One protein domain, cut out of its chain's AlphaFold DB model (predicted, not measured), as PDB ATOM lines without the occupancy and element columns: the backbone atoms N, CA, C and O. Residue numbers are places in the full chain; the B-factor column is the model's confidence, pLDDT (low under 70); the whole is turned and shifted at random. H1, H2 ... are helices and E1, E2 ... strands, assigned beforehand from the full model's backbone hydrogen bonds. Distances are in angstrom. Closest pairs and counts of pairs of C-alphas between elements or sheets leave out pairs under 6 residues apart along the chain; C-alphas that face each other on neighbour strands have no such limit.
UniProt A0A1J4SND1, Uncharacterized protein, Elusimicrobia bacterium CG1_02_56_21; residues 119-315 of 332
ATOM      1  N   PRO A 119     -27.898   3.088  26.951       80.25
ATOM      2  CA  PRO A 119     -27.106   2.185  26.141       80.25
ATOM      3  C   PRO A 119     -26.658   2.881  24.863       80.25
ATOM      4  O   PRO A 119     -27.425   3.604  24.226       80.25
ATOM      5  N   VAL A 120     -25.424   2.609  24.465       75.12
ATOM      6  CA  VAL A 120     -24.817   3.180  23.271       75.12
ATOM      7  C   VAL A 120     -24.550   2.051  22.274       75.12
ATOM      8  O   VAL A 120     -23.804   1.128  22.608       75.12
ATOM      9  N   PRO A 121     -25.156   2.092  21.072       72.81
ATOM     10  CA  PRO A 121     -24.877   1.176  19.980       72.81
ATOM     11  C   PRO A 121     -23.384   1.080  19.737       72.81
ATOM     12  O   PRO A 121     -22.732   2.117  19.676       72.81
ATOM     13  N   ASP A 122     -22.863  -0.129  19.559       73.00
ATOM     14  CA  ASP A 122     -21.460  -0.351  19.233       73.00
ATOM     15  C   ASP A 122     -21.254  -0.749  17.757       73.00
ATOM     16  O   ASP A 122     -22.192  -0.887  16.967       73.00
ATOM     17  N   GLU A 123     -19.995  -0.945  17.367       72.25
ATOM     18  CA  GLU A 123     -19.629  -1.386  16.018       72.25
ATOM     19  C   GLU A 123     -20.208  -2.768  15.657       72.25
ATOM     20  O   GLU A 123     -20.523  -3.026  14.494       72.25
ATOM     21  N   SER A 124     -20.355  -3.675  16.630       72.56
ATOM     22  CA  SER A 124     -20.884  -5.022  16.369       72.56
ATOM     23  C   SER A 124     -22.323  -4.946  15.871       72.56
ATOM     24  O   SER A 124     -22.711  -5.606  14.904       72.56
ATOM     25  N   LEU A 125     -23.085  -4.043  16.474       71.62
ATOM     26  CA  LEU A 125     -24.445  -3.766  16.093       71.62
ATOM     27  C   LEU A 125     -24.540  -3.105  14.718       71.62
ATOM     28  O   LEU A 125     -25.405  -3.467  13.916       71.62
ATOM     29  N   PHE A 126     -23.626  -2.176  14.428       70.50
ATOM     30  CA  PHE A 126     -23.537  -1.567  13.106       70.50
ATOM     31  C   PHE A 126     -23.415  -2.645  12.036       70.50
ATOM     32  O   PHE A 126     -24.206  -2.691  11.099       70.50
ATOM     33  N   LYS A 127     -22.468  -3.569  12.219       71.69
ATOM     34  CA  LYS A 127     -22.214  -4.663  11.278       71.69
ATOM     35  C   LYS A 127     -23.388  -5.631  11.171       71.69
ATOM     36  O   LYS A 127     -23.630  -6.153  10.087       71.69
ATOM     37  N   LYS A 128     -24.136  -5.850  12.260       75.81
ATOM     38  CA  LYS A 128     -25.342  -6.692  12.254       75.81
ATOM     39  C   LYS A 128     -26.416  -6.147  11.313       75.81
ATOM     40  O   LYS A 128     -27.016  -6.925  10.580       75.81
ATOM     41  N   TYR A 129     -26.665  -4.836  11.332       72.25
ATOM     42  CA  TYR A 129     -27.713  -4.226  10.504       72.25
ATOM     43  C   TYR A 129     -27.208  -3.689   9.164       72.25
ATOM     44  O   TYR A 129     -27.986  -3.551   8.227       72.25
ATOM     45  N   ARG A 130     -25.910  -3.399   9.052       68.81
ATOM     46  CA  ARG A 130     -25.266  -2.840   7.859       68.81
ATOM     47  C   ARG A 130     -23.962  -3.569   7.560       68.81
ATOM     48  O   ARG A 130     -22.889  -2.972   7.533       68.81
ATOM     49  N   SER A 131     -24.068  -4.863   7.272       65.31
ATOM     50  CA  SER A 131     -22.923  -5.737   6.971       65.31
ATOM     51  C   SER A 131     -22.039  -5.245   5.820       65.31
ATOM     52  O   SER A 131     -20.878  -5.630   5.736       65.31
ATOM     53  N   ASN A 132     -22.584  -4.400   4.941       64.25
ATOM     54  CA  ASN A 132     -21.928  -3.950   3.713       64.25
ATOM     55  C   ASN A 132     -21.265  -2.568   3.836       64.25
ATOM     56  O   ASN A 132     -20.705  -2.086   2.855       64.25
ATOM     57  N   ALA A 133     -21.360  -1.894   4.985       63.62
ATOM     58  CA  ALA A 133     -20.779  -0.567   5.158       63.62
ATOM     59  C   ALA A 133     -19.372  -0.660   5.769       63.62
ATOM     60  O   ALA A 133     -19.169  -1.311   6.795       63.62
ATOM     61  N   ALA A 134     -18.401   0.002   5.133       60.50
ATOM     62  CA  ALA A 134     -17.062   0.163   5.686       60.50
ATOM     63  C   ALA A 134     -17.138   1.029   6.954       60.50
ATOM     64  O   ALA A 134     -17.775   2.084   6.960       60.50
ATOM     65  N   VAL A 135     -16.527   0.560   8.043       60.09
ATOM     66  CA  VAL A 135     -16.464   1.297   9.311       60.09
ATOM     67  C   VAL A 135     -15.034   1.762   9.511       60.09
ATOM     68  O   VAL A 135     -14.150   0.939   9.739       60.09
ATOM     69  N   TRP A 136     -14.815   3.072   9.428       55.78
ATOM     70  CA  TRP A 136     -13.490   3.668   9.594       55.78
ATOM     71  C   TRP A 136     -13.289   4.199  11.007       55.78
ATOM     72  O   TRP A 136     -12.258   3.959  11.627       55.78
ATOM     73  N   THR A 137     -14.301   4.877  11.546       57.91
ATOM     74  CA  THR A 137     -14.333   5.335  12.939       57.91
ATOM     75  C   THR A 137     -15.734   5.197  13.511       57.91
ATOM     76  O   THR A 137     -16.714   5.099  12.782       57.91
ATOM     77  N   TYR A 138     -15.814   5.124  14.834       60.34
ATOM     78  CA  TYR A 138     -17.044   4.920  15.581       60.34
ATOM     79  C   TYR A 138     -17.213   6.103  16.532       60.34
ATOM     80  O   TYR A 138     -16.393   6.291  17.430       60.34
ATOM     81  N   SER A 139     -18.264   6.896  16.333       61.00
ATOM     82  CA  SER A 139     -18.817   7.740  17.389       61.00
ATOM     83  C   SER A 139     -20.318   7.527  17.427       61.00
ATOM     84  O   SER A 139     -21.017   7.710  16.423       61.00
ATOM     85  N   THR A 140     -20.796   7.112  18.590       63.59
ATOM     86  CA  THR A 140     -22.218   7.005  18.851       63.59
ATOM     87  C   THR A 140     -22.556   8.031  19.902       63.59
ATOM     88  O   THR A 140     -22.030   8.006  21.015       63.59
ATOM     89  N   GLU A 141     -23.440   8.933  19.517       71.25
ATOM     90  CA  GLU A 141     -23.896  10.014  20.362       71.25
ATOM     91  C   GLU A 141     -25.385   9.829  20.610       71.25
ATOM     92  O   GLU A 141     -26.173   9.448  19.732       71.25
ATOM     93  N   ILE A 142     -25.766  10.102  21.844       73.69
ATOM     94  CA  ILE A 142     -27.154  10.295  22.221       73.69
ATOM     95  C   ILE A 142     -27.567  11.612  21.586       73.69
ATOM     96  O   ILE A 142     -27.000  12.665  21.868       73.69
ATOM     97  N   GLY A 143     -28.472  11.507  20.622       74.81
ATOM     98  CA  GLY A 143     -28.942  12.633  19.845       74.81
ATOM     99  C   GLY A 143     -29.991  13.433  20.605       74.81
ATOM    100  O   GLY A 143     -29.994  13.545  21.831       74.81
ATOM    101  N   LEU A 144     -30.918  14.001  19.845       83.62
ATOM    102  CA  LEU A 144     -31.972  14.827  20.410       83.62
ATOM    103  C   LEU A 144     -32.886  14.018  21.322       83.62
ATOM    104  O   LEU A 144     -33.260  12.881  21.014       83.62
ATOM    105  N   SER A 145     -33.251  14.654  22.429       90.44
ATOM    106  CA  SER A 145     -34.087  14.069  23.466       90.44
ATOM    107  C   SER A 145     -35.406  14.815  23.599       90.44
ATOM    108  O   SER A 145     -35.474  16.024  23.392       90.44
ATOM    109  N   THR A 146     -36.460  14.091  23.953       92.00
ATOM    110  CA  THR A 146     -37.801  14.635  24.163       92.00
ATOM    111  C   THR A 146     -38.483  13.945  25.337       92.00
ATOM    112  O   THR A 146     -38.137  12.821  25.702       92.00
ATOM    113  N   GLY A 147     -39.436  14.635  25.956       89.31
ATOM    114  CA  GLY A 147     -40.193  14.131  27.096       89.31
ATOM    115  C   GLY A 147     -41.561  13.622  26.663       89.31
ATOM    116  O   GLY A 147     -42.225  14.232  25.827       89.31
ATOM    117  N   ALA A 148     -41.995  12.525  27.266       88.25
ATOM    118  CA  ALA A 148     -43.350  11.996  27.201       88.25
ATOM    119  C   ALA A 148     -43.846  11.720  28.628       88.25
ATOM    120  O   ALA A 148     -43.032  11.661  29.553       88.25
ATOM    121  N   PRO A 149     -45.160  11.549  28.858       88.62
ATOM    122  CA  PRO A 149     -45.658  11.157  30.172       88.62
ATOM    123  C   PRO A 149     -44.919   9.919  30.709       88.62
ATOM    124  O   PRO A 149     -44.997   8.843  30.126       88.62
ATOM    125  N   GLY A 150     -44.164  10.094  31.798       88.56
ATOM    126  CA  GLY A 150     -43.393   9.029  32.449       88.56
ATOM    127  C   GLY A 150     -42.092   8.607  31.753       88.56
ATOM    128  O   GLY A 150     -41.400   7.744  32.284       88.56
ATOM    129  N   GLN A 151     -41.718   9.191  30.610       92.69
ATOM    130  CA  GLN A 151     -40.577   8.711  29.822       92.69
ATOM    131  C   GLN A 151     -39.748   9.841  29.216       92.69
ATOM    132  O   GLN A 151     -40.272  10.852  28.753       92.69
ATOM    133  N   ILE A 152     -38.439   9.634  29.154       93.12
ATOM    134  CA  ILE A 152     -37.511  10.430  28.351       93.12
ATOM    135  C   ILE A 152     -37.144   9.590  27.147       93.12
ATOM    136  O   ILE A 152     -36.696   8.467  27.325       93.12
ATOM    137  N   TRP A 153     -37.300  10.129  25.948       92.94
ATOM    138  CA  TRP A 153     -36.902   9.479  24.709       92.94
ATOM    139  C   TRP A 153     -35.688  10.179  24.122       92.94
ATOM    140  O   TRP A 153     -35.637  11.407  24.107       92.94
ATOM    141  N   THR A 154     -34.754   9.414  23.572       91.06
ATOM    142  CA  THR A 154     -33.596   9.945  22.862       91.06
ATOM    143  C   THR A 154     -33.321   9.174  21.584       91.06
ATOM    144  O   THR A 154     -33.238   7.951  21.580       91.06
ATOM    145  N   GLY A 155     -33.137   9.889  20.481       88.56
ATOM    146  CA  GLY A 155     -32.772   9.293  19.207       88.56
ATOM    147  C   GLY A 155     -31.277   9.000  19.133       88.56
ATOM    148  O   GLY A 155     -30.465   9.791  19.609       88.56
ATOM    149  N   TYR A 156     -30.890   7.898  18.496       84.31
ATOM    150  CA  TYR A 156     -29.476   7.658  18.215       84.31
ATOM    151  C   TYR A 156     -28.975   8.462  17.025       84.31
ATOM    152  O   TYR A 156     -29.608   8.511  15.964       84.31
ATOM    153  N   LYS A 157     -27.774   9.019  17.190       75.88
ATOM    154  CA  LYS A 157     -26.991   9.612  16.115       75.88
ATOM    155  C   LYS A 157     -25.683   8.837  15.977       75.88
ATOM    156  O   LYS A 157     -24.994   8.575  16.959       75.88
ATOM    157  N   PHE A 158     -25.351   8.450  14.750       69.19
ATOM    158  CA  PHE A 158     -24.149   7.671  14.459       69.19
ATOM    159  C   PHE A 158     -23.247   8.390  13.457       69.19
ATOM    160  O   PHE A 158     -23.736   8.946  12.470       69.19
ATOM    161  N   TYR A 159     -21.934   8.308  13.673       65.62
ATOM    162  CA  TYR A 159     -20.899   8.795  12.765       65.62
ATOM    163  C   TYR A 159     -19.865   7.692  12.456       65.62
ATOM    164  O   TYR A 159     -19.262   7.144  13.378       65.62
ATOM    165  N   SER A 160     -19.657   7.383  11.161       59.16
ATOM    166  CA  SER A 160     -18.735   6.327  10.673       59.16
ATOM    167  C   SER A 160     -17.361   6.804  10.171       59.16
ATOM    168  O   SER A 160     -16.558   5.977   9.737       59.16
ATOM    169  N   GLY A 161     -17.083   8.110  10.153       52.47
ATOM    170  CA  GLY A 161     -15.844   8.668   9.582       52.47
ATOM    171  C   GLY A 161     -15.927   9.158   8.133       52.47
ATOM    172  O   GLY A 161     -15.238  10.114   7.813       52.47
ATOM    173  N   GLU A 162     -16.797   8.586   7.291       54.09
ATOM    174  CA  GLU A 162     -16.961   8.947   5.856       54.09
ATOM    175  C   GLU A 162     -18.379   9.463   5.522       54.09
ATOM    176  O   GLU A 162     -18.916   9.281   4.430       54.09
ATOM    177  N   GLY A 163     -19.041  10.074   6.503       51.81
ATOM    178  CA  GLY A 163     -20.467  10.393   6.435       51.81
ATOM    179  C   GLY A 163     -21.318   9.385   7.214       51.81
ATOM    180  O   GLY A 163     -21.089   8.173   7.200       51.81
ATOM    181  N   CYS A 164     -22.250   9.916   8.003       50.72
ATOM    182  CA  CYS A 164     -23.138   9.200   8.914       50.72
ATOM    183  C   CYS A 164     -23.985   8.096   8.274       50.72
ATOM    184  O   CYS A 164     -24.935   8.328   7.524       50.72
ATOM    185  N   ASN A 165     -23.768   6.892   8.782       53.97
ATOM    186  CA  ASN A 165     -24.622   5.742   8.564       53.97
ATOM    187  C   ASN A 165     -25.405   5.422   9.845       53.97
ATOM    188  O   ASN A 165     -24.947   4.644  10.659       53.97
ATOM    189  N   GLY A 166     -26.579   6.016  10.053       55.47
ATOM    190  CA  GLY A 166     -27.391   5.734  11.241       55.47
ATOM    191  C   GLY A 166     -27.565   4.240  11.528       55.47
ATOM    192  O   GLY A 166     -27.986   3.504  10.638       55.47
ATOM    193  N   ILE A 167     -27.261   3.808  12.757       59.16
ATOM    194  CA  ILE A 167     -27.894   2.624  13.351       59.16
ATOM    195  C   ILE A 167     -29.096   3.165  14.102       59.16
ATOM    196  O   ILE A 167     -29.025   3.463  15.296       59.16
ATOM    197  N   GLY A 168     -30.155   3.469  13.364       69.50
ATOM    198  CA  GLY A 168     -31.244   4.208  13.967       69.50
ATOM    199  C   GLY A 168     -31.999   3.395  14.990       69.50
ATOM    200  O   GLY A 168     -32.037   2.163  15.002       69.50
ATOM    201  N   GLY A 169     -32.600   4.152  15.880       83.38
ATOM    202  CA  GLY A 169     -33.366   3.670  16.999       83.38
ATOM    203  C   GLY A 169     -33.617   4.825  17.945       83.38
ATOM    204  O   GLY A 169     -33.046   5.912  17.795       83.38
ATOM    205  N   ALA A 170     -34.484   4.577  18.907       88.88
ATOM    206  CA  ALA A 170     -34.744   5.510  19.981       88.88
ATOM    207  C   ALA A 170     -34.588   4.782  21.309       88.88
ATOM    208  O   ALA A 170     -35.175   3.724  21.514       88.88
ATOM    209  N   VAL A 171     -33.780   5.333  22.196       88.31
ATOM    210  CA  VAL A 171     -33.729   4.922  23.594       88.31
ATOM    211  C   VAL A 171     -34.868   5.593  24.321       88.31
ATOM    212  O   VAL A 171     -35.240   6.715  23.982       88.31
ATOM    213  N   PHE A 172     -35.378   4.947  25.352       90.62
ATOM    214  CA  PHE A 172     -36.124   5.648  26.376       90.62
ATOM    215  C   PHE A 172     -35.644   5.240  27.761       90.62
ATOM    216  O   PHE A 172     -35.086   4.159  27.966       90.62
ATOM    217  N   TYR A 173     -35.886   6.145  28.693       90.69
ATOM    218  CA  TYR A 173     -35.751   5.953  30.118       90.69
ATOM    219  C   TYR A 173     -37.107   6.222  30.760       90.69
ATOM    220  O   TYR A 173     -37.657   7.316  30.621       90.69
ATOM    221  N   ASP A 174     -37.658   5.217  31.429       90.69
ATOM    222  CA  ASP A 174     -38.885   5.337  32.202       90.69
ATOM    223  C   ASP A 174     -38.550   5.912  33.581       90.69
ATOM    224  O   ASP A 174     -37.866   5.288  34.393       90.69
ATOM    225  N   VAL A 175     -39.013   7.133  33.846       88.25
ATOM    226  CA  VAL A 175     -38.617   7.879  35.051       88.25
ATOM    227  C   VAL A 175     -39.285   7.350  36.322       88.25
ATOM    228  O   VAL A 175     -38.891   7.735  37.420       88.25
ATOM    229  N   VAL A 176     -40.317   6.509  36.188       87.31
ATOM    230  CA  VAL A 176     -41.071   5.952  37.319       87.31
ATOM    231  C   VAL A 176     -40.436   4.645  37.779       87.31
ATOM    232  O   VAL A 176     -40.216   4.438  38.970       87.31
ATOM    233  N   THR A 177     -40.148   3.761  36.830       86.31
ATOM    234  CA  THR A 177     -39.590   2.425  37.083       86.31
ATOM    235  C   THR A 177     -38.064   2.419  37.102       86.31
ATOM    236  O   THR A 177     -37.462   1.552  37.734       86.31
ATOM    237  N   GLY A 178     -37.432   3.399  36.452       84.31
ATOM    238  CA  GLY A 178     -35.997   3.419  36.194       84.31
ATOM    239  C   GLY A 178     -35.576   2.512  35.035       84.31
ATOM    240  O   GLY A 178     -34.377   2.351  34.803       84.31
ATOM    241  N   ASP A 179     -36.533   1.915  34.322       85.56
ATOM    242  CA  ASP A 179     -36.250   1.004  33.224       85.56
ATOM    243  C   ASP A 179     -35.691   1.751  32.008       85.56
ATOM    244  O   ASP A 179     -36.087   2.872  31.682       85.56
ATOM    245  N   ILE A 180     -34.765   1.101  31.307       84.69
ATOM    246  CA  ILE A 180     -34.149   1.614  30.083       84.69
ATOM    247  C   ILE A 180     -34.400   0.612  28.964       84.69
ATOM    248  O   ILE A 180     -34.258  -0.597  29.157       84.69
ATOM    249  N   GLY A 181     -34.703   1.101  27.766       84.50
ATOM    250  CA  GLY A 181     -34.759   0.239  26.594       84.50
ATOM    251  C   GLY A 181     -34.484   0.964  25.284       84.50
ATOM    252  O   GLY A 181     -34.381   2.184  25.231       84.50
ATOM    253  N   ILE A 182     -34.341   0.175  24.220       85.50
ATOM    254  CA  ILE A 182     -33.969   0.605  22.878       85.50
ATOM    255  C   ILE A 182     -35.007   0.134  21.856       85.50
ATOM    256  O   ILE A 182     -35.089  -1.051  21.534       85.50
ATOM    257  N   LEU A 183     -35.736   1.068  21.257       87.19
ATOM    258  CA  LEU A 183     -36.621   0.814  20.129       87.19
ATOM    259  C   LEU A 183     -35.823   0.757  18.817       87.19
ATOM    260  O   LEU A 183     -35.325   1.769  18.325       87.19
ATOM    261  N   ARG A 184     -35.753  -0.434  18.216       83.06
ATOM    262  CA  ARG A 184     -35.016  -0.754  16.974       83.06
ATOM    263  C   ARG A 184     -35.950  -0.998  15.795       83.06
ATOM    264  O   ARG A 184     -35.916  -2.050  15.160       83.06
ATOM    265  N   HIS A 185     -36.830  -0.042  15.534       88.44
ATOM    266  CA  HIS A 185     -37.819  -0.197  14.475       88.44
ATOM    267  C   HIS A 185     -37.142  -0.263  13.087       88.44
ATOM    268  O   HIS A 185     -36.257   0.559  12.836       88.44
ATOM    269  N   PRO A 186     -37.549  -1.152  12.152       86.50
ATOM    270  CA  PRO A 186     -36.918  -1.277  10.832       86.50
ATOM    271  C   PRO A 186     -36.890   0.034  10.038       86.50
ATOM    272  O   PRO A 186     -35.908   0.341   9.372       86.50
ATOM    273  N   ALA A 187     -37.928   0.859  10.190       87.25
ATOM    274  CA  ALA A 187     -37.986   2.221   9.650       87.25
ATOM    275  C   ALA A 187     -36.884   3.178  10.153       87.25
ATOM    276  O   ALA A 187     -36.670   4.227   9.548       87.25
ATOM    277  N   LEU A 188     -36.211   2.856  11.258       86.88
ATOM    278  CA  LEU A 188     -35.136   3.664  11.826       86.88
ATOM    279  C   LEU A 188     -33.762   3.053  11.566       86.88
ATOM    280  O   LEU A 188     -32.828   3.814  11.386       86.88
ATOM    281  N   LEU A 189     -33.631   1.723  11.504       83.50
ATOM    282  CA  LEU A 189     -32.351   0.997  11.595       83.50
ATOM    283  C   LEU A 189     -31.205   1.513  10.717       83.50
ATOM    284  O   LEU A 189     -30.053   1.370  11.106       83.50
ATOM    285  N   GLU A 190     -31.492   2.112   9.565       79.38
ATOM    286  CA  GLU A 190     -30.469   2.617   8.647       79.38
ATOM    287  C   GLU A 190     -30.341   4.155   8.616       79.38
ATOM    288  O   GLU A 190     -29.694   4.707   7.720       79.38
ATOM    289  N   CYS A 191     -30.997   4.866   9.529       82.50
ATOM    290  CA  CYS A 191     -31.065   6.324   9.563       82.50
ATOM    291  C   CYS A 191     -30.671   6.870  10.937       82.50
ATOM    292  O   CYS A 191     -30.938   6.254  11.958       82.50
ATOM    293  N   SER A 192     -30.058   8.046  10.989       84.06
ATOM    294  CA  SER A 192     -29.859   8.765  12.247       84.06
ATOM    295  C   SER A 192     -31.149   9.485  12.631       84.06
ATOM    296  O   SER A 192     -31.884   9.967  11.761       84.06
ATOM    297  N   ALA A 193     -31.419   9.586  13.930       85.25
ATOM    298  CA  ALA A 193     -32.472  10.452  14.437       85.25
ATOM    299  C   ALA A 193     -31.984  11.908  14.395       85.25
ATOM    300  O   ALA A 193     -31.090  12.308  15.139       85.25
ATOM    301  N   GLY A 194     -32.548  12.677  13.469       79.62
ATOM    302  CA  GLY A 194     -32.250  14.089  13.269       79.62
ATOM    303  C   GLY A 194     -33.118  15.017  14.110       79.62
ATOM    304  O   GLY A 194     -32.638  16.087  14.445       79.62
ATOM    305  N   GLU A 195     -34.350  14.607  14.445       84.50
ATOM    306  CA  GLU A 195     -35.283  15.248  15.393       84.50
ATOM    307  C   GLU A 195     -36.191  14.188  16.019       84.50
ATOM    308  O   GLU A 195     -36.414  13.127  15.426       84.50
ATOM    309  N   LEU A 196     -36.714  14.484  17.211       88.75
ATOM    310  CA  LEU A 196     -37.536  13.563  17.981       88.75
ATOM    311  C   LEU A 196     -38.655  14.303  18.714       88.75
ATOM    312  O   LEU A 196     -38.408  15.298  19.394       88.75
ATOM    313  N   ALA A 197     -39.871  13.782  18.618       90.44
ATOM    314  CA  ALA A 197     -41.027  14.261  19.362       90.44
ATOM    315  C   ALA A 197     -41.934  13.088  19.740       90.44
ATOM    316  O   ALA A 197     -41.983  12.081  19.037       90.44
ATOM    317  N   VAL A 198     -42.693  13.234  20.824       88.25
ATOM    318  CA  VAL A 198     -43.809  12.336  21.136       88.25
ATOM    319  C   VAL A 198     -45.108  13.112  20.955       88.25
ATOM    320  O   VAL A 198     -45.277  14.197  21.506       88.25
ATOM    321  N   SER A 199     -46.011  12.576  20.134       87.06
ATOM    322  CA  SER A 199     -47.288  13.197  19.786       87.06
ATOM    323  C   SER A 199     -48.416  12.180  19.938       87.06
ATOM    324  O   SER A 199     -48.576  11.269  19.120       87.06
ATOM    325  N   GLY A 200     -49.185  12.316  21.022       88.62
ATOM    326  CA  GLY A 200     -50.187  11.325  21.411       88.62
ATOM    327  C   GLY A 200     -49.543   9.956  21.636       88.62
ATOM    328  O   GLY A 200     -48.583   9.841  22.392       88.62
ATOM    329  N   ASP A 201     -50.048   8.941  20.936       89.81
ATOM    330  CA  ASP A 201     -49.527   7.569  20.987       89.81
ATOM    331  C   ASP A 201     -48.338   7.329  20.036       89.81
ATOM    332  O   ASP A 201     -47.888   6.194  19.895       89.81
ATOM    333  N   ASN A 202     -47.832   8.360  19.350       90.19
ATOM    334  CA  ASN A 202     -46.774   8.204  18.357       90.19
ATOM    335  C   ASN A 202     -45.438   8.764  18.838       90.19
ATOM    336  O   ASN A 202     -45.345   9.924  19.244       90.19
ATOM    337  N   LEU A 203     -44.381   7.977  18.660       91.00
ATOM    338  CA  LEU A 203     -43.023   8.492  18.589       91.00
ATOM    339  C   LEU A 203     -42.757   8.961  17.163       91.00
ATOM    340  O   LEU A 203     -42.813   8.174  16.218       91.00
ATOM    341  N   VAL A 204     -42.444  10.239  17.006       91.19
ATOM    342  CA  VAL A 204     -42.148  10.841  15.713       91.19
ATOM    343  C   VAL A 204     -40.662  11.147  15.623       91.19
ATOM    344  O   VAL A 204     -40.114  11.898  16.427       91.19
ATOM    345  N   VAL A 205     -40.015  10.564  14.618       90.00
ATOM    346  CA  VAL A 205     -38.580  10.685  14.376       90.00
ATOM    347  C   VAL A 205     -38.355  11.296  13.000       90.00
ATOM    348  O   VAL A 205     -38.729  10.708  11.985       90.00
ATOM    349  N   ARG A 206     -37.690  12.450  12.928       87.56
ATOM    350  CA  ARG A 206     -37.128  12.924  11.659       87.56
ATOM    351  C   ARG A 206     -35.855  12.141  11.402       87.56
ATOM    352  O   ARG A 206     -34.950  12.129  12.231       87.56
ATOM    353  N   THR A 207     -35.777  11.500  10.249       87.19
ATOM    354  CA  THR A 207     -34.660  10.619   9.917       87.19
ATOM    355  C   THR A 207     -33.739  11.261   8.888       87.19
ATOM    356  O   THR A 207     -34.179  11.745   7.841       87.19
ATOM    357  N   SER A 208     -32.443  11.246   9.171       82.38
ATOM    358  CA  SER A 208     -31.413  11.763   8.274       82.38
ATOM    359  C   SER A 208     -30.303  10.742   8.059       82.38
ATOM    360  O   SER A 208     -30.103   9.812   8.839       82.38
ATOM    361  N   ARG A 209     -29.582  10.905   6.960       78.50
ATOM    362  CA  ARG A 209     -28.266  10.313   6.735       78.50
ATOM    363  C   ARG A 209     -27.305  11.449   6.447       78.50
ATOM    364  O   ARG A 209     -27.718  12.484   5.940       78.50
ATOM    365  N   GLN A 210     -26.041  11.261   6.774       69.94
ATOM    366  CA  GLN A 210     -24.992  12.184   6.365       69.94
ATOM    367  C   GLN A 210     -24.075  11.390   5.448       69.94
ATOM    368  O   GLN A 210     -23.761  10.238   5.714       69.94
ATOM    369  N   VAL A 211     -23.698  11.964   4.329       67.31
ATOM    370  CA  VAL A 211     -22.607  11.485   3.485       67.31
ATOM    371  C   VAL A 211     -21.512  12.534   3.536       67.31
ATOM    372  O   VAL A 211     -21.747  13.668   3.958       67.31
ATOM    373  N   GLU A 212     -20.300  12.162   3.149       65.75
ATOM    374  CA  GLU A 212     -19.264  13.155   2.900       65.75
ATOM    375  C   GLU A 212     -19.815  14.251   1.962       65.75
ATOM    376  O   GLU A 212     -20.328  13.962   0.880       65.75
ATOM    377  N   GLY A 213     -19.791  15.506   2.423       64.25
ATOM    378  CA  GLY A 213     -20.296  16.664   1.676       64.25
ATOM    379  C   GLY A 213     -21.799  16.967   1.785       64.25
ATOM    380  O   GLY A 213     -22.268  17.862   1.079       64.25
ATOM    381  N   GLY A 214     -22.573  16.273   2.628       66.81
ATOM    382  CA  GLY A 214     -23.994  16.601   2.781       66.81
ATOM    383  C   GLY A 214     -24.769  15.782   3.808       66.81
ATOM    384  O   GLY A 214     -24.542  14.585   3.974       66.81
ATOM    385  N   SER A 215     -25.786  16.380   4.425       72.69
ATOM    386  CA  SER A 215     -26.881  15.626   5.050       72.69
ATOM    387  C   SER A 215     -27.987  15.328   4.028       72.69
ATOM    388  O   SER A 215     -28.118  16.005   3.029       72.69
ATOM    389  N   TYR A 216     -28.818  14.308   4.208       74.25
ATOM    390  CA  TYR A 216     -30.012  14.099   3.382       74.25
ATOM    391  C   TYR A 216     -31.104  13.396   4.172       74.25
ATOM    392  O   TYR A 216     -30.865  12.729   5.182       74.25
ATOM    393  N   VAL A 217     -32.341  13.576   3.716       79.94
ATOM    394  CA  VAL A 217     -33.505  12.905   4.288       79.94
ATOM    395  C   VAL A 217     -33.399  11.406   4.010       79.94
ATOM    396  O   VAL A 217     -33.222  11.000   2.865       79.94
ATOM    397  N   CYS A 218     -33.508  10.586   5.057       82.81
ATOM    398  CA  CYS A 218     -33.403   9.131   4.937       82.81
ATOM    399  C   CYS A 218     -34.770   8.498   4.633       82.81
ATOM    400  O   CYS A 218     -35.081   8.189   3.489       82.81
ATOM    401  N   ASN A 219     -35.620   8.382   5.656       85.62
ATOM    402  CA  ASN A 219     -36.990   7.871   5.578       85.62
ATOM    403  C   ASN A 219     -38.033   8.972   5.845       85.62
ATOM    404  O   ASN A 219     -39.194   8.672   6.134       85.62
ATOM    405  N   GLY A 220     -37.637  10.246   5.750       86.19
ATOM    406  CA  GLY A 220     -38.513  11.378   6.042       86.19
ATOM    407  C   GLY A 220     -38.808  11.507   7.528       86.19
ATOM    408  O   GLY A 220     -37.946  11.253   8.377       86.19
ATOM    409  N   VAL A 221     -40.040  11.902   7.829       88.62
ATOM    410  CA  VAL A 221     -40.592  11.852   9.183       88.62
ATOM    411  C   VAL A 221     -41.240  10.487   9.373       88.62
ATOM    412  O   VAL A 221     -42.128  10.108   8.616       88.62
ATOM    413  N   VAL A 222     -40.785   9.729  10.362       90.94
ATOM    414  CA  VAL A 222     -41.319   8.410  10.705       90.94
ATOM    415  C   VAL A 222     -42.162   8.556  11.962       90.94
ATOM    416  O   VAL A 222     -41.638   8.933  13.003       90.94
ATOM    417  N   ALA A 223     -43.451   8.247  11.875       91.81
ATOM    418  CA  ALA A 223     -44.331   8.143  13.032       91.81
ATOM    419  C   ALA A 223     -44.507   6.666  13.388       91.81
ATOM    420  O   ALA A 223     -44.966   5.891  12.550       91.81
ATOM    421  N   ILE A 224     -44.117   6.289  14.603       91.25
ATOM    422  CA  ILE A 224     -44.221   4.934  15.143       91.25
ATOM    423  C   ILE A 224     -45.285   4.947  16.228       91.25
ATOM    424  O   ILE A 224     -45.112   5.605  17.253       91.25
ATOM    425  N   ASP A 225     -46.353   4.193  16.017       90.94
ATOM    426  CA  ASP A 225     -47.382   3.986  17.026       90.94
ATOM    427  C   ASP A 225     -46.797   3.136  18.166       90.94
ATOM    428  O   ASP A 225     -46.374   1.999  17.958       90.94
ATOM    429  N   LEU A 226     -46.738   3.688  19.375       86.75
ATOM    430  CA  LEU A 226     -46.087   3.062  20.529       86.75
ATOM    431  C   LEU A 226     -46.859   1.852  21.077       86.75
ATOM    432  O   LEU A 226     -46.282   1.049  21.808       86.75
ATOM    433  N   LYS A 227     -48.141   1.696  20.723       85.44
ATOM    434  CA  LYS A 227     -48.992   0.581  21.173       85.44
ATOM    435  C   LYS A 227     -48.939  -0.606  20.220       85.44
ATOM    436  O   LYS A 227     -48.954  -1.748  20.658       85.44
ATOM    437  N   THR A 228     -48.925  -0.342  18.919       84.75
ATOM    438  CA  THR A 228     -49.000  -1.358  17.856       84.75
ATOM    439  C   THR A 228     -47.671  -1.593  17.163       84.75
ATOM    440  O   THR A 228     -47.523  -2.584  16.444       84.75
ATOM    441  N   LEU A 229     -46.718  -0.681  17.361       84.88
ATOM    442  CA  LEU A 229     -45.397  -0.694  16.751       84.88
ATOM    443  C   LEU A 229     -45.418  -0.691  15.229       84.88
ATOM    444  O   LEU A 229     -44.491  -1.177  14.584       84.88
ATOM    445  N   LYS A 230     -46.487  -0.147  14.652       87.38
ATOM    446  CA  LYS A 230     -46.562   0.128  13.226       87.38
ATOM    447  C   LYS A 230     -45.976   1.500  12.957       87.38
ATOM    448  O   LYS A 230     -46.254   2.452  13.685       87.38
ATOM    449  N   ALA A 231     -45.220   1.608  11.875       90.69
ATOM    450  CA  ALA A 231     -44.653   2.864  11.431       90.69
ATOM    451  C   ALA A 231     -45.192   3.314  10.075       90.69
ATOM    452  O   ALA A 231     -45.389   2.525   9.143       90.69
ATOM    453  N   VAL A 232     -45.359   4.627   9.965       89.38
ATOM    454  CA  VAL A 232     -45.697   5.344   8.738       89.38
ATOM    455  C   VAL A 232     -44.592   6.353   8.459       89.38
ATOM    456  O   VAL A 232     -44.193   7.105   9.345       89.38
ATOM    457  N   SER A 233     -44.112   6.377   7.219       87.69
ATOM    458  CA  SER A 233     -43.146   7.360   6.741       87.69
ATOM    459  C   SER A 233     -43.851   8.460   5.956       87.69
ATOM    460  O   SER A 233     -44.683   8.195   5.088       87.69
ATOM    461  N   TYR A 234     -43.464   9.699   6.218       83.75
ATOM    462  CA  TYR A 234     -43.886  10.886   5.492       83.75
ATOM    463  C   TYR A 234     -42.664  11.442   4.769       83.75
ATOM    464  O   TYR A 234     -41.763  12.020   5.382       83.75
ATOM    465  N   LEU A 235     -42.607  11.207   3.459       81.19
ATOM    466  CA  LEU A 235     -41.504  11.638   2.602       81.19
ATOM    467  C   LEU A 235     -41.857  12.972   1.938       81.19
ATOM    468  O   LEU A 235     -42.989  13.105   1.469       81.19
ATOM    469  N   PRO A 236     -40.939  13.945   1.852       71.25
ATOM    470  CA  PRO A 236     -41.195  15.165   1.090       71.25
ATOM    471  C   PRO A 236     -41.450  14.828  -0.393       71.25
ATOM    472  O   PRO A 236     -40.854  13.901  -0.942       71.25
ATOM    473  N   VAL A 237     -42.386  15.542  -1.035       63.69
ATOM    474  CA  VAL A 237     -42.742  15.340  -2.457       63.69
ATOM    475  C   VAL A 237     -41.594  15.742  -3.390       63.69
ATOM    476  O   VAL A 237     -41.418  15.098  -4.425       63.69
ATOM    477  N   GLU A 238     -40.811  16.756  -3.019       61.97
ATOM    478  CA  GLU A 238     -39.574  17.135  -3.706       61.97
ATOM    479  C   GLU A 238     -38.394  16.408  -3.051       61.97
ATOM    480  O   GLU A 238     -38.144  16.538  -1.850       61.97
ATOM    481  N   SER A 239     -37.687  15.587  -3.830       50.34
ATOM    482  CA  SER A 239     -36.480  14.886  -3.393       50.34
ATOM    483  C   SER A 239     -35.302  15.857  -3.359       50.34
ATOM    484  O   SER A 239     -34.419  15.799  -4.213       50.34
ATOM    485  N   ASP A 240     -35.303  16.787  -2.412       50.34
ATOM    486  CA  ASP A 240     -34.188  17.713  -2.292       50.34
ATOM    487  C   ASP A 240     -33.034  17.053  -1.549       50.34
ATOM    488  O   ASP A 240     -33.122  16.689  -0.372       50.34
ATOM    489  N   VAL A 241     -31.922  16.927  -2.267       47.88
ATOM    490  CA  VAL A 241     -30.603  16.786  -1.666       47.88
ATOM    491  C   VAL A 241     -30.401  18.001  -0.762       47.88
ATOM    492  O   VAL A 241     -30.405  19.138  -1.232       47.88
ATOM    493  N   ILE A 242     -30.230  17.776   0.538       51.62
ATOM    494  CA  ILE A 242     -29.778  18.819   1.458       51.62
ATOM    495  C   ILE A 242     -28.269  18.963   1.215       51.62
ATOM    496  O   ILE A 242     -27.449  18.305   1.839       51.62
ATOM    497  N   THR A 243     -27.859  19.740   0.217       43.72
ATOM    498  CA  THR A 243     -26.424  19.983   0.019       43.72
ATOM    499  C   THR A 243     -25.923  20.887   1.144       43.72
ATOM    500  O   THR A 243     -26.424  22.002   1.274       43.72
ATOM    501  N   ASP A 244     -24.915  20.450   1.911       44.38
ATOM    502  CA  ASP A 244     -24.287  21.205   3.020       44.38
ATOM    503  C   ASP A 244     -23.540  22.484   2.549       44.38
ATOM    504  O   ASP A 244     -22.834  23.119   3.327       44.38
ATOM    505  N   ASN A 245     -23.689  22.894   1.283       40.00
ATOM    506  CA  ASN A 245     -22.920  23.978   0.660       40.00
ATOM    507  C   ASN A 245     -23.567  25.376   0.718       40.00
ATOM    508  O   ASN A 245     -23.087  26.272   0.036       40.00
ATOM    509  N   ASP A 246     -24.597  25.599   1.536       38.84
ATOM    510  CA  ASP A 246     -24.921  26.944   2.042       38.84
ATOM    511  C   ASP A 246     -25.866  26.835   3.254       38.84
ATOM    512  O   ASP A 246     -26.907  26.174   3.161       38.84
ATOM    513  N   PRO A 247     -25.539  27.485   4.392       40.94
ATOM    514  CA  PRO A 247     -25.650  28.940   4.389       40.94
ATOM    515  C   PRO A 247     -24.575  29.698   5.197       40.94
ATOM    516  O   PRO A 247     -23.912  29.169   6.091       40.94
ATOM    517  N   ALA A 248     -24.493  31.003   4.941       33.41
ATOM    518  CA  ALA A 248     -23.758  31.984   5.733       33.41
ATOM    519  C   ALA A 248     -23.981  31.860   7.268       33.41
ATOM    520  O   ALA A 248     -25.051  31.415   7.713       33.41
ATOM    521  N   PRO A 249     -23.017  32.321   8.098       32.16
ATOM    522  CA  PRO A 249     -23.148  32.322   9.554       32.16
ATOM    523  C   PRO A 249     -24.364  33.157   9.976       32.16
ATOM    524  O   PRO A 249     -24.384  34.372   9.790       32.16
ATOM    525  N   GLY A 250     -25.385  32.503  10.534       36.94
ATOM    526  CA  GLY A 250     -26.620  33.152  10.997       36.94
ATOM    527  C   GLY A 250     -27.921  32.542  10.471       36.94
ATOM    528  O   GLY A 250     -28.989  32.898  10.960       36.94
ATOM    529  N   THR A 251     -27.856  31.583   9.547       32.84
ATOM    530  CA  THR A 251     -29.045  30.945   8.959       32.84
ATOM    531  C   THR A 251     -29.147  29.475   9.378       32.84
ATOM    532  O   THR A 251     -28.324  28.643   9.013       32.84
ATOM    533  N   LYS A 252     -30.168  29.144  10.179       35.62
ATOM    534  CA  LYS A 252     -30.548  27.767  10.534       35.62
ATOM    535  C   LYS A 252     -31.220  27.102   9.324       35.62
ATOM    536  O   LYS A 252     -32.432  27.178   9.162       35.62
ATOM    537  N   VAL A 253     -30.452  26.463   8.452       37.22
ATOM    538  CA  VAL A 253     -30.971  25.744   7.273       37.22
ATOM    539  C   VAL A 253     -30.826  24.250   7.571       37.22
ATOM    540  O   VAL A 253     -29.716  23.782   7.765       37.22
ATOM    541  N   LEU A 254     -31.866  23.424   7.737       40.25
ATOM    542  CA  LEU A 254     -33.272  23.490   7.330       40.25
ATOM    543  C   LEU A 254     -34.241  23.802   8.485       40.25
ATOM    544  O   LEU A 254     -34.768  22.880   9.111       40.25
ATOM    545  N   GLY A 255     -34.511  25.087   8.708       38.72
ATOM    546  CA  GLY A 255     -35.617  25.569   9.541       38.72
ATOM    547  C   GLY A 255     -36.788  26.187   8.766       38.72
ATOM    548  O   GLY A 255     -37.870  26.273   9.328       38.72
ATOM    549  N   ASP A 256     -36.621  26.557   7.485       44.50
ATOM    550  CA  ASP A 256     -37.621  27.393   6.789       44.50
ATOM    551  C   ASP A 256     -38.349  26.724   5.605       44.50
ATOM    552  O   ASP A 256     -39.519  27.023   5.378       44.50
ATOM    553  N   LYS A 257     -37.742  25.775   4.865       44.00
ATOM    554  CA  LYS A 257     -38.410  25.164   3.684       44.00
ATOM    555  C   LYS A 257     -39.513  24.152   4.051       44.00
ATOM    556  O   LYS A 257     -40.466  23.989   3.299       44.00
ATOM    557  N   TYR A 258     -39.414  23.511   5.219       49.84
ATOM    558  CA  TYR A 258     -40.388  22.525   5.711       49.84
ATOM    559  C   TYR A 258     -40.842  22.834   7.137       49.84
ATOM    560  O   TYR A 258     -41.060  21.902   7.904       49.84
ATOM    561  N   ASN A 259     -40.970  24.115   7.503       54.91
ATOM    562  CA  ASN A 259     -41.510  24.567   8.795       54.91
ATOM    563  C   ASN A 259     -43.022  24.261   8.905       54.91
ATOM    564  O   ASN A 259     -43.865  25.122   9.146       54.91
ATOM    565  N   VAL A 260     -43.365  23.018   8.597       56.75
ATOM    566  CA  VAL A 260     -44.678  22.423   8.607       56.75
ATOM    567  C   VAL A 260     -44.826  21.863  10.012       56.75
ATOM    568  O   VAL A 260     -44.063  20.967  10.388       56.75
ATOM    569  N   PRO A 261     -45.768  22.392  10.802       66.81
ATOM    570  CA  PRO A 261     -46.056  21.866  12.124       66.81
ATOM    571  C   PRO A 261     -46.232  20.343  12.086       66.81
ATOM    572  O   PRO A 261     -46.782  19.795  11.129       66.81
ATOM    573  N   LEU A 262     -45.738  19.641  13.108       67.12
ATOM    574  CA  LEU A 262     -45.754  18.177  13.140       67.12
ATOM    575  C   LEU A 262     -47.168  17.609  12.921       67.12
ATOM    576  O   LEU A 262     -47.338  16.637  12.194       67.12
ATOM    577  N   ASP A 263     -48.189  18.248  13.486       71.44
ATOM    578  CA  ASP A 263     -49.600  17.915  13.281       71.44
ATOM    579  C   ASP A 263     -50.022  17.997  11.805       71.44
ATOM    580  O   ASP A 263     -50.770  17.141  11.335       71.44
ATOM    581  N   LYS A 264     -49.483  18.953  11.041       69.38
ATOM    582  CA  LYS A 264     -49.714  19.070   9.594       69.38
ATOM    583  C   LYS A 264     -49.034  17.955   8.807       69.38
ATOM    584  O   LYS A 264     -49.665  17.381   7.920       69.38
ATOM    585  N   VAL A 265     -47.805  17.581   9.175       70.94
ATOM    586  CA  VAL A 265     -47.116  16.421   8.578       70.94
ATOM    587  C   VAL A 265     -47.904  15.136   8.837       70.94
ATOM    588  O   VAL A 265     -48.151  14.363   7.913       70.94
ATOM    589  N   LEU A 266     -48.345  14.922  10.081       69.50
ATOM    590  CA  LEU A 266     -49.107  13.735  10.477       69.50
ATOM    591  C   LEU A 266     -50.497  13.680   9.825       69.50
ATOM    592  O   LEU A 266     -50.987  12.589   9.538       69.50
ATOM    593  N   ALA A 267     -51.107  14.831   9.535       74.06
ATOM    594  CA  ALA A 267     -52.341  14.922   8.758       74.06
ATOM    595  C   ALA A 267     -52.143  14.635   7.253       74.06
ATOM    596  O   ALA A 267     -53.119  14.534   6.513       74.06
ATOM    597  N   GLY A 268     -50.896  14.494   6.781       64.19
ATOM    598  CA  GLY A 268     -50.576  14.374   5.354       64.19
ATOM    599  C   GLY A 268     -50.781  15.679   4.577       64.19
ATOM    600  O   GLY A 268     -50.822  15.673   3.347       64.19
ATOM    601  N   GLU A 269     -50.921  16.796   5.287       62.19
ATOM    602  CA  GLU A 269     -51.019  18.128   4.715       62.19
ATOM    603  C   GLU A 269     -49.595  18.648   4.411       62.19
ATOM    604  O   GLU A 269     -48.615  18.220   5.016       62.19
ATOM    605  N   ALA A 270     -49.462  19.572   3.454       61.06
ATOM    606  CA  ALA A 270     -48.204  20.264   3.118       61.06
ATOM    607  C   ALA A 270     -47.121  19.475   2.347       61.06
ATOM    608  O   ALA A 270     -45.928  19.613   2.610       61.06
ATOM    609  N   GLY A 271     -47.506  18.718   1.315       68.56
ATOM    610  CA  GLY A 271     -46.526  18.247   0.325       68.56
ATOM    611  C   GLY A 271     -45.643  17.096   0.812       68.56
ATOM    612  O   GLY A 271     -44.513  16.944   0.349       68.56
ATOM    613  N   PHE A 272     -46.173  16.261   1.708       75.81
ATOM    614  CA  PHE A 272     -45.579  14.981   2.082       75.81
ATOM    615  C   PHE A 272     -46.379  13.822   1.481       75.81
ATOM    616  O   PHE A 272     -47.608  13.795   1.533       75.81
ATOM    617  N   LYS A 273     -45.686  12.827   0.925       80.88
ATOM    618  CA  LYS A 273     -46.285  11.550   0.532       80.88
ATOM    619  C   LYS A 273     -46.224  10.595   1.711       80.88
ATOM    620  O   LYS A 273     -45.140  10.207   2.154       80.88
ATOM    621  N   ARG A 274     -47.400  10.184   2.180       87.38
ATOM    622  CA  ARG A 274     -47.545   9.085   3.130       87.38
ATOM    623  C   ARG A 274     -47.153   7.777   2.442       87.38
ATOM    624  O   ARG A 274     -47.699   7.433   1.396       87.38
ATOM    625  N   LYS A 275     -46.228   7.042   3.044       87.31
ATOM    626  CA  LYS A 275     -45.772   5.723   2.610       87.31
ATOM    627  C   LYS A 275     -45.743   4.806   3.825       87.31
ATOM    628  O   LYS A 275     -45.357   5.227   4.914       87.31
ATOM    629  N   GLU A 276     -46.129   3.548   3.655       86.00
ATOM    630  CA  GLU A 276     -45.850   2.557   4.692       86.00
ATOM    631  C   GLU A 276     -44.337   2.428   4.872       86.00
ATOM    632  O   GLU A 276     -43.585   2.271   3.904       86.00
ATOM    633  N   ALA A 277     -43.885   2.565   6.116       82.00
ATOM    634  CA  ALA A 277     -42.482   2.384   6.431       82.00
ATOM    635  C   ALA A 277     -42.147   0.881   6.453       82.00
ATOM    636  O   ALA A 277     -43.050   0.052   6.604       82.00
ATOM    637  N   PRO A 278     -40.863   0.499   6.350       81.62
ATOM    638  CA  PRO A 278     -40.449  -0.857   6.683       81.62
ATOM    639  C   PRO A 278     -40.932  -1.206   8.094       81.62
ATOM    640  O   PRO A 278     -40.595  -0.514   9.058       81.62
ATOM    641  N   ASN A 279     -41.741  -2.255   8.196       88.25
ATOM    642  CA  ASN A 279     -42.338  -2.731   9.437       88.25
ATOM    643  C   ASN A 279     -41.827  -4.137   9.754       88.25
ATOM    644  O   ASN A 279     -41.446  -4.890   8.859       88.25
ATOM    645  N   TRP A 280     -41.846  -4.487  11.036       81.94
ATOM    646  CA  TRP A 280     -41.671  -5.867  11.484       81.94
ATOM    647  C   TRP A 280     -42.764  -6.771  10.916       81.94
ATOM    648  O   TRP A 280     -43.892  -6.315  10.695       81.94
ATOM    649  N   SER A 281     -42.458  -8.058  10.746       87.25
ATOM    650  CA  SER A 281     -43.492  -9.053  10.456       87.25
ATOM    651  C   SER A 281     -44.514  -9.128  11.596       87.25
ATOM    652  O   SER A 281     -44.218  -8.774  12.738       87.25
ATOM    653  N   ASP A 282     -45.726  -9.598  11.302       84.25
ATOM    654  CA  ASP A 282     -46.795  -9.708  12.304       84.25
ATOM    655  C   ASP A 282     -46.356 -10.559  13.504       84.25
ATOM    656  O   ASP A 282     -46.527 -10.136  14.644       84.25
ATOM    657  N   ALA A 283     -45.670 -11.678  13.250       86.00
ATOM    658  CA  ALA A 283     -45.130 -12.557  14.285       86.00
ATOM    659  C   ALA A 283     -44.056 -11.879  15.156       86.00
ATOM    660  O   ALA A 283     -44.027 -12.068  16.372       86.00
ATOM    661  N   GLU A 284     -43.169 -11.073  14.562       82.81
ATOM    662  CA  GLU A 284     -42.177 -10.307  15.326       82.81
ATOM    663  C   GLU A 284     -42.844  -9.235  16.187       82.81
ATOM    664  O   GLU A 284     -42.486  -9.092  17.354       82.81
ATOM    665  N   ARG A 285     -43.841  -8.517  15.652       85.25
ATOM    666  CA  ARG A 285     -44.588  -7.516  16.429       85.25
ATOM    667  C   ARG A 285     -45.346  -8.158  17.577       85.25
ATOM    668  O   ARG A 285     -45.235  -7.681  18.698       85.25
ATOM    669  N   GLU A 286     -46.075  -9.243  17.326       80.50
ATOM    670  CA  GLU A 286     -46.785  -9.987  18.371       80.50
ATOM    671  C   GLU A 286     -45.830 -10.467  19.459       80.50
ATOM    672  O   GLU A 286     -46.113 -10.297  20.644       80.50
ATOM    673  N   LYS A 287     -44.655 -10.980  19.074       79.94
ATOM    674  CA  LYS A 287     -43.616 -11.352  20.034       79.94
ATOM    675  C   LYS A 287     -43.188 -10.153  20.884       79.94
ATOM    676  O   LYS A 287     -43.241 -10.254  22.105       79.94
ATOM    677  N   ILE A 288     -42.819  -9.029  20.267       78.88
ATOM    678  CA  ILE A 288     -42.387  -7.814  20.983       78.88
ATOM    679  C   ILE A 288     -43.485  -7.313  21.929       78.88
ATOM    680  O   ILE A 288     -43.214  -6.999  23.085       78.88
ATOM    681  N   LEU A 289     -44.731  -7.263  21.457       77.62
ATOM    682  CA  LEU A 289     -45.870  -6.793  22.243       77.62
ATOM    683  C   LEU A 289     -46.191  -7.739  23.408       77.62
ATOM    684  O   LEU A 289     -46.469  -7.267  24.507       77.62
ATOM    685  N   SER A 290     -46.112  -9.056  23.197       76.00
ATOM    686  CA  SER A 290     -46.375 -10.066  24.236       76.00
ATOM    687  C   SER A 290     -45.296 -10.120  25.317       76.00
ATOM    688  O   SER A 290     -45.604 -10.345  26.486       76.00
ATOM    689  N   GLU A 291     -44.037  -9.882  24.947       76.31
ATOM    690  CA  GLU A 291     -42.934  -9.754  25.900       76.31
ATOM    691  C   GLU A 291     -42.972  -8.400  26.622       76.31
ATOM    692  O   GLU A 291     -42.314  -8.235  27.645       76.31
ATOM    693  N   GLY A 292     -43.764  -7.449  26.120       68.00
ATOM    694  CA  GLY A 292     -43.703  -6.048  26.488       68.00
ATOM    695  C   GLY A 292     -42.507  -5.364  25.829       68.00
ATOM    696  O   GLY A 292     -41.443  -5.957  25.625       68.00
ATOM    697  N   LEU A 293     -42.666  -4.070  25.538       66.12
ATOM    698  CA  LEU A 293     -41.590  -3.280  24.950       66.12
ATOM    699  C   LEU A 293     -40.341  -3.374  25.843       66.12
ATOM    700  O   LEU A 293     -39.260  -3.716  25.365       66.12
ATOM    701  N   VAL A 294     -40.486  -3.095  27.143       62.59
ATOM    702  CA  VAL A 294     -39.356  -3.012  28.080       62.59
ATOM    703  C   VAL A 294     -38.567  -4.331  28.141       62.59
ATOM    704  O   VAL A 294     -37.365  -4.291  27.872       62.59
ATOM    705  N   PRO A 295     -39.172  -5.514  28.382       57.88
ATOM    706  CA  PRO A 295     -38.404  -6.759  28.436       57.88
ATOM    707  C   PRO A 295     -37.753  -7.153  27.106       57.88
ATOM    708  O   PRO A 295     -36.613  -7.628  27.114       57.88
ATOM    709  N   TYR A 296     -38.421  -6.925  25.968       61.38
ATOM    710  CA  TYR A 296     -37.828  -7.175  24.649       61.38
ATOM    711  C   TYR A 296     -36.583  -6.307  24.426       61.38
ATOM    712  O   TYR A 296     -35.537  -6.775  23.966       61.38
ATOM    713  N   MET A 297     -36.675  -5.035  24.802       64.56
ATOM    714  CA  MET A 297     -35.609  -4.060  24.637       64.56
ATOM    715  C   MET A 297     -34.437  -4.283  25.594       64.56
ATOM    716  O   MET A 297     -33.289  -4.189  25.165       64.56
ATOM    717  N   VAL A 298     -34.701  -4.639  26.854       63.75
ATOM    718  CA  VAL A 298     -33.659  -5.015  27.823       63.75
ATOM    719  C   VAL A 298     -32.924  -6.265  27.349       63.75
ATOM    720  O   VAL A 298     -31.696  -6.306  27.383       63.75
ATOM    721  N   ARG A 299     -33.646  -7.278  26.850       63.00
ATOM    722  CA  ARG A 299     -33.021  -8.483  26.286       63.00
ATOM    723  C   ARG A 299     -32.127  -8.136  25.098       63.00
ATOM    724  O   ARG A 299     -30.979  -8.564  25.066       63.00
ATOM    725  N   THR A 300     -32.638  -7.314  24.185       61.97
ATOM    726  CA  THR A 300     -31.908  -6.816  23.013       61.97
ATOM    727  C   THR A 300     -30.624  -6.087  23.440       61.97
ATOM    728  O   THR A 300     -29.536  -6.474  23.025       61.97
ATOM    729  N   ALA A 301     -30.712  -5.142  24.381       59.50
ATOM    730  CA  ALA A 301     -29.556  -4.416  24.913       59.50
ATOM    731  C   ALA A 301     -28.538  -5.326  25.636       59.50
ATOM    732  O   ALA A 301     -27.329  -5.129  25.519       59.50
ATOM    733  N   LEU A 302     -28.995  -6.346  26.371       62.72
ATOM    734  CA  LEU A 302     -28.114  -7.305  27.050       62.72
ATOM    735  C   LEU A 302     -27.394  -8.233  26.070       62.72
ATOM    736  O   LEU A 302     -26.210  -8.521  26.252       62.72
ATOM    737  N   GLU A 303     -28.095  -8.722  25.047       66.06
ATOM    738  CA  GLU A 303     -27.494  -9.511  23.968       66.06
ATOM    739  C   GLU A 303     -26.410  -8.705  23.243       66.06
ATOM    740  O   GLU A 303     -25.350  -9.245  22.927       66.06
ATOM    741  N   GLU A 304     -26.626  -7.403  23.075       62.00
ATOM    742  CA  GLU A 304     -25.683  -6.479  22.440       62.00
ATOM    743  C   GLU A 304     -24.473  -6.158  23.296       62.00
ATOM    744  O   GLU A 304     -23.345  -6.206  22.810       62.00
ATOM    745  N   ALA A 305     -24.680  -5.883  24.584       58.94
ATOM    746  CA  ALA A 305     -23.576  -5.713  25.516       58.94
ATOM    747  C   ALA A 305     -22.684  -6.965  25.504       58.94
ATOM    748  O   ALA A 305     -21.459  -6.866  25.475       58.94
ATOM    749  N   ARG A 306     -23.290  -8.158  25.457       61.75
ATOM    750  CA  ARG A 306     -22.560  -9.432  25.383       61.75
ATOM    751  C   ARG A 306     -21.813  -9.607  24.061       61.75
ATOM    752  O   ARG A 306     -20.647 -10.000  24.097       61.75
ATOM    753  N   SER A 307     -22.431  -9.304  22.917       60.91
ATOM    754  CA  SER A 307     -21.756  -9.407  21.613       60.91
ATOM    755  C   SER A 307     -20.618  -8.394  21.467       60.91
ATOM    756  O   SER A 307     -19.549  -8.738  20.959       60.91
ATOM    757  N   GLY A 308     -20.809  -7.178  21.977       56.69
ATOM    758  CA  GLY A 308     -19.802  -6.123  22.001       56.69
ATOM    759  C   GLY A 308     -18.606  -6.440  22.890       56.69
ATOM    760  O   GLY A 308     -17.453  -6.267  22.485       56.69
ATOM    761  N   MET A 309     -18.858  -6.970  24.092       54.22
ATOM    762  CA  MET A 309     -17.804  -7.411  25.010       54.22
ATOM    763  C   MET A 309     -16.984  -8.563  24.426       54.22
ATOM    764  O   MET A 309     -15.756  -8.512  24.475       54.22
ATOM    765  N   ALA A 310     -17.633  -9.554  23.807       56.59
ATOM    766  CA  ALA A 310     -16.934 -10.654  23.142       56.59
ATOM    767  C   ALA A 310     -16.034 -10.152  21.997       56.59
ATOM    768  O   ALA A 310     -14.890 -10.588  21.870       56.59
ATOM    769  N   ALA A 311     -16.504  -9.178  21.209       52.88
ATOM    770  CA  ALA A 311     -15.719  -8.572  20.136       52.88
ATOM    771  C   ALA A 311     -14.541  -7.724  20.652       52.88
ATOM    772  O   ALA A 311     -13.482  -7.706  20.025       52.88
ATOM    773  N   ARG A 312     -14.689  -7.037  21.796       50.62
ATOM    774  CA  ARG A 312     -13.603  -6.270  22.439       50.62
ATOM    775  C   ARG A 312     -12.558  -7.176  23.088       50.62
ATOM    776  O   ARG A 312     -11.371  -6.917  22.927       50.62
ATOM    777  N   ALA A 313     -12.984  -8.248  23.753       53.91
ATOM    778  CA  ALA A 313     -12.092  -9.239  24.356       53.91
ATOM    779  C   ALA A 313     -11.297 -10.039  23.307       53.91
ATOM    780  O   ALA A 313     -10.184 -10.478  23.583       53.91
ATOM    781  N   ALA A 314     -11.844 -10.192  22.096       46.53
ATOM    782  CA  ALA A 314     -11.197 -10.875  20.979       46.53
ATOM    783  C   ALA A 314     -10.256  -9.985  20.140       46.53
ATOM    784  O   ALA A 314      -9.621 -10.495  19.215       46.53
ATOM    785  N   ARG A 315     -10.138  -8.673  20.419       44.50
ATOM    786  CA  ARG A 315      -9.161  -7.825  19.712       44.50
ATOM    787  C   ARG A 315      -7.742  -8.244  20.121       44.50
ATOM    788  O   ARG A 315      -7.439  -8.225  21.317       44.50
TER     789      ARG A 315
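What this domain is: This is residues 119 to 315 of the 332 residues of an uncharacterized protein of Elusimicrobia bacterium CG1_02_56_21 (UniProt A0A1J4SND1). Two strongly twisted antiparallel sheets form a sandwich, only partly face to face and closest where E1 and E2 meet E5; the long helix H4 runs beside the edge strand E4, with H1 packed on it. Far from H4, small H2 covers part of the larger sheet, and residues 246 to 252 of a long loop stick out. The printed part has 197 residues in the order H1, E1 to E8, H2, E9, H3, H4, of mixed class, with sheet orders E1 E2 E3 E4 and E5 E6 E7 E8 E9. It is compact, with a radius of gyration of the C-alphas of 17.0 A and spans of 46 by 39 by 30 A.

Where its parts are: Find C-alpha 123 at (-19.629, -1.386, 16.018), where H1 begins, running to 129. Then come E1, residues 139 to 148, 26.8 A long; E2, 151 to 159, 26.0 A; E3, 170 to 174; and E4, 180 to 183. E5, 192 to 199, bends by 60 degrees at residue 195. E6, 202 to 211, measures 28.6 A and E7, 214 to 225, 30.2 A; E8 is 231 to 236. Next are H2, 262 to 266; E9, 272 to 276; and H3, 282 to 291. H4, 293 to 313, spans 30.1 A and ends at C-alpha 313, (-12.092, -9.239, 24.356).

How they stand to each other: E1 to E4 and E5 to E8 are meanders, each strand the antiparallel neighbour of the one before; look at N 143 and O 155, 2.8 A, N 154 and O 171, 2.8 A, N 183 and O 170, 2.7 A, N 204 and O 197, 2.8 A, N 216 and O 209, 2.7 A, and N 234 and O 221, 2.8 A. E9 is antiparallel to E8, with N 273 and O 235 at 2.8 A. Between the sheets, the closest C-alphas of E2 and E5, Lys 157 and Ser 192, are 4.9 A apart. H4 is on the smaller sheet at a height of 4.8 A; its closest C-alpha to E4 is Met 297, 4.8 A from Gly 181. H1 touches H4 residues 304 to 311 alone, at a steep tilt of 54 degrees, opposite ways; their closest C-alphas, Ser 124 and Gly 308, are 5.8 A apart. H3 is close to H4 but not clearly touching, about perpendicular at 85 degrees, with C-alphas Ile 288 and Tyr 296 closest at 5.9 A. H2 is on the larger sheet at a height of 7.0 A. In H1, H2, H3 and H4 every O i to N i+4 pair is within hydrogen-bond range.

The domain as a whole: The C-alphas farthest apart, Glu 269 and Ala 314, are 51.9 A apart. The printed part has no cut, and its one long link is E8 to H2, residues 237 to 261. Mean pLDDT of the printed part is 72.2; look for values under 70 at, among others, residues 237 to 262 and 292 to 315.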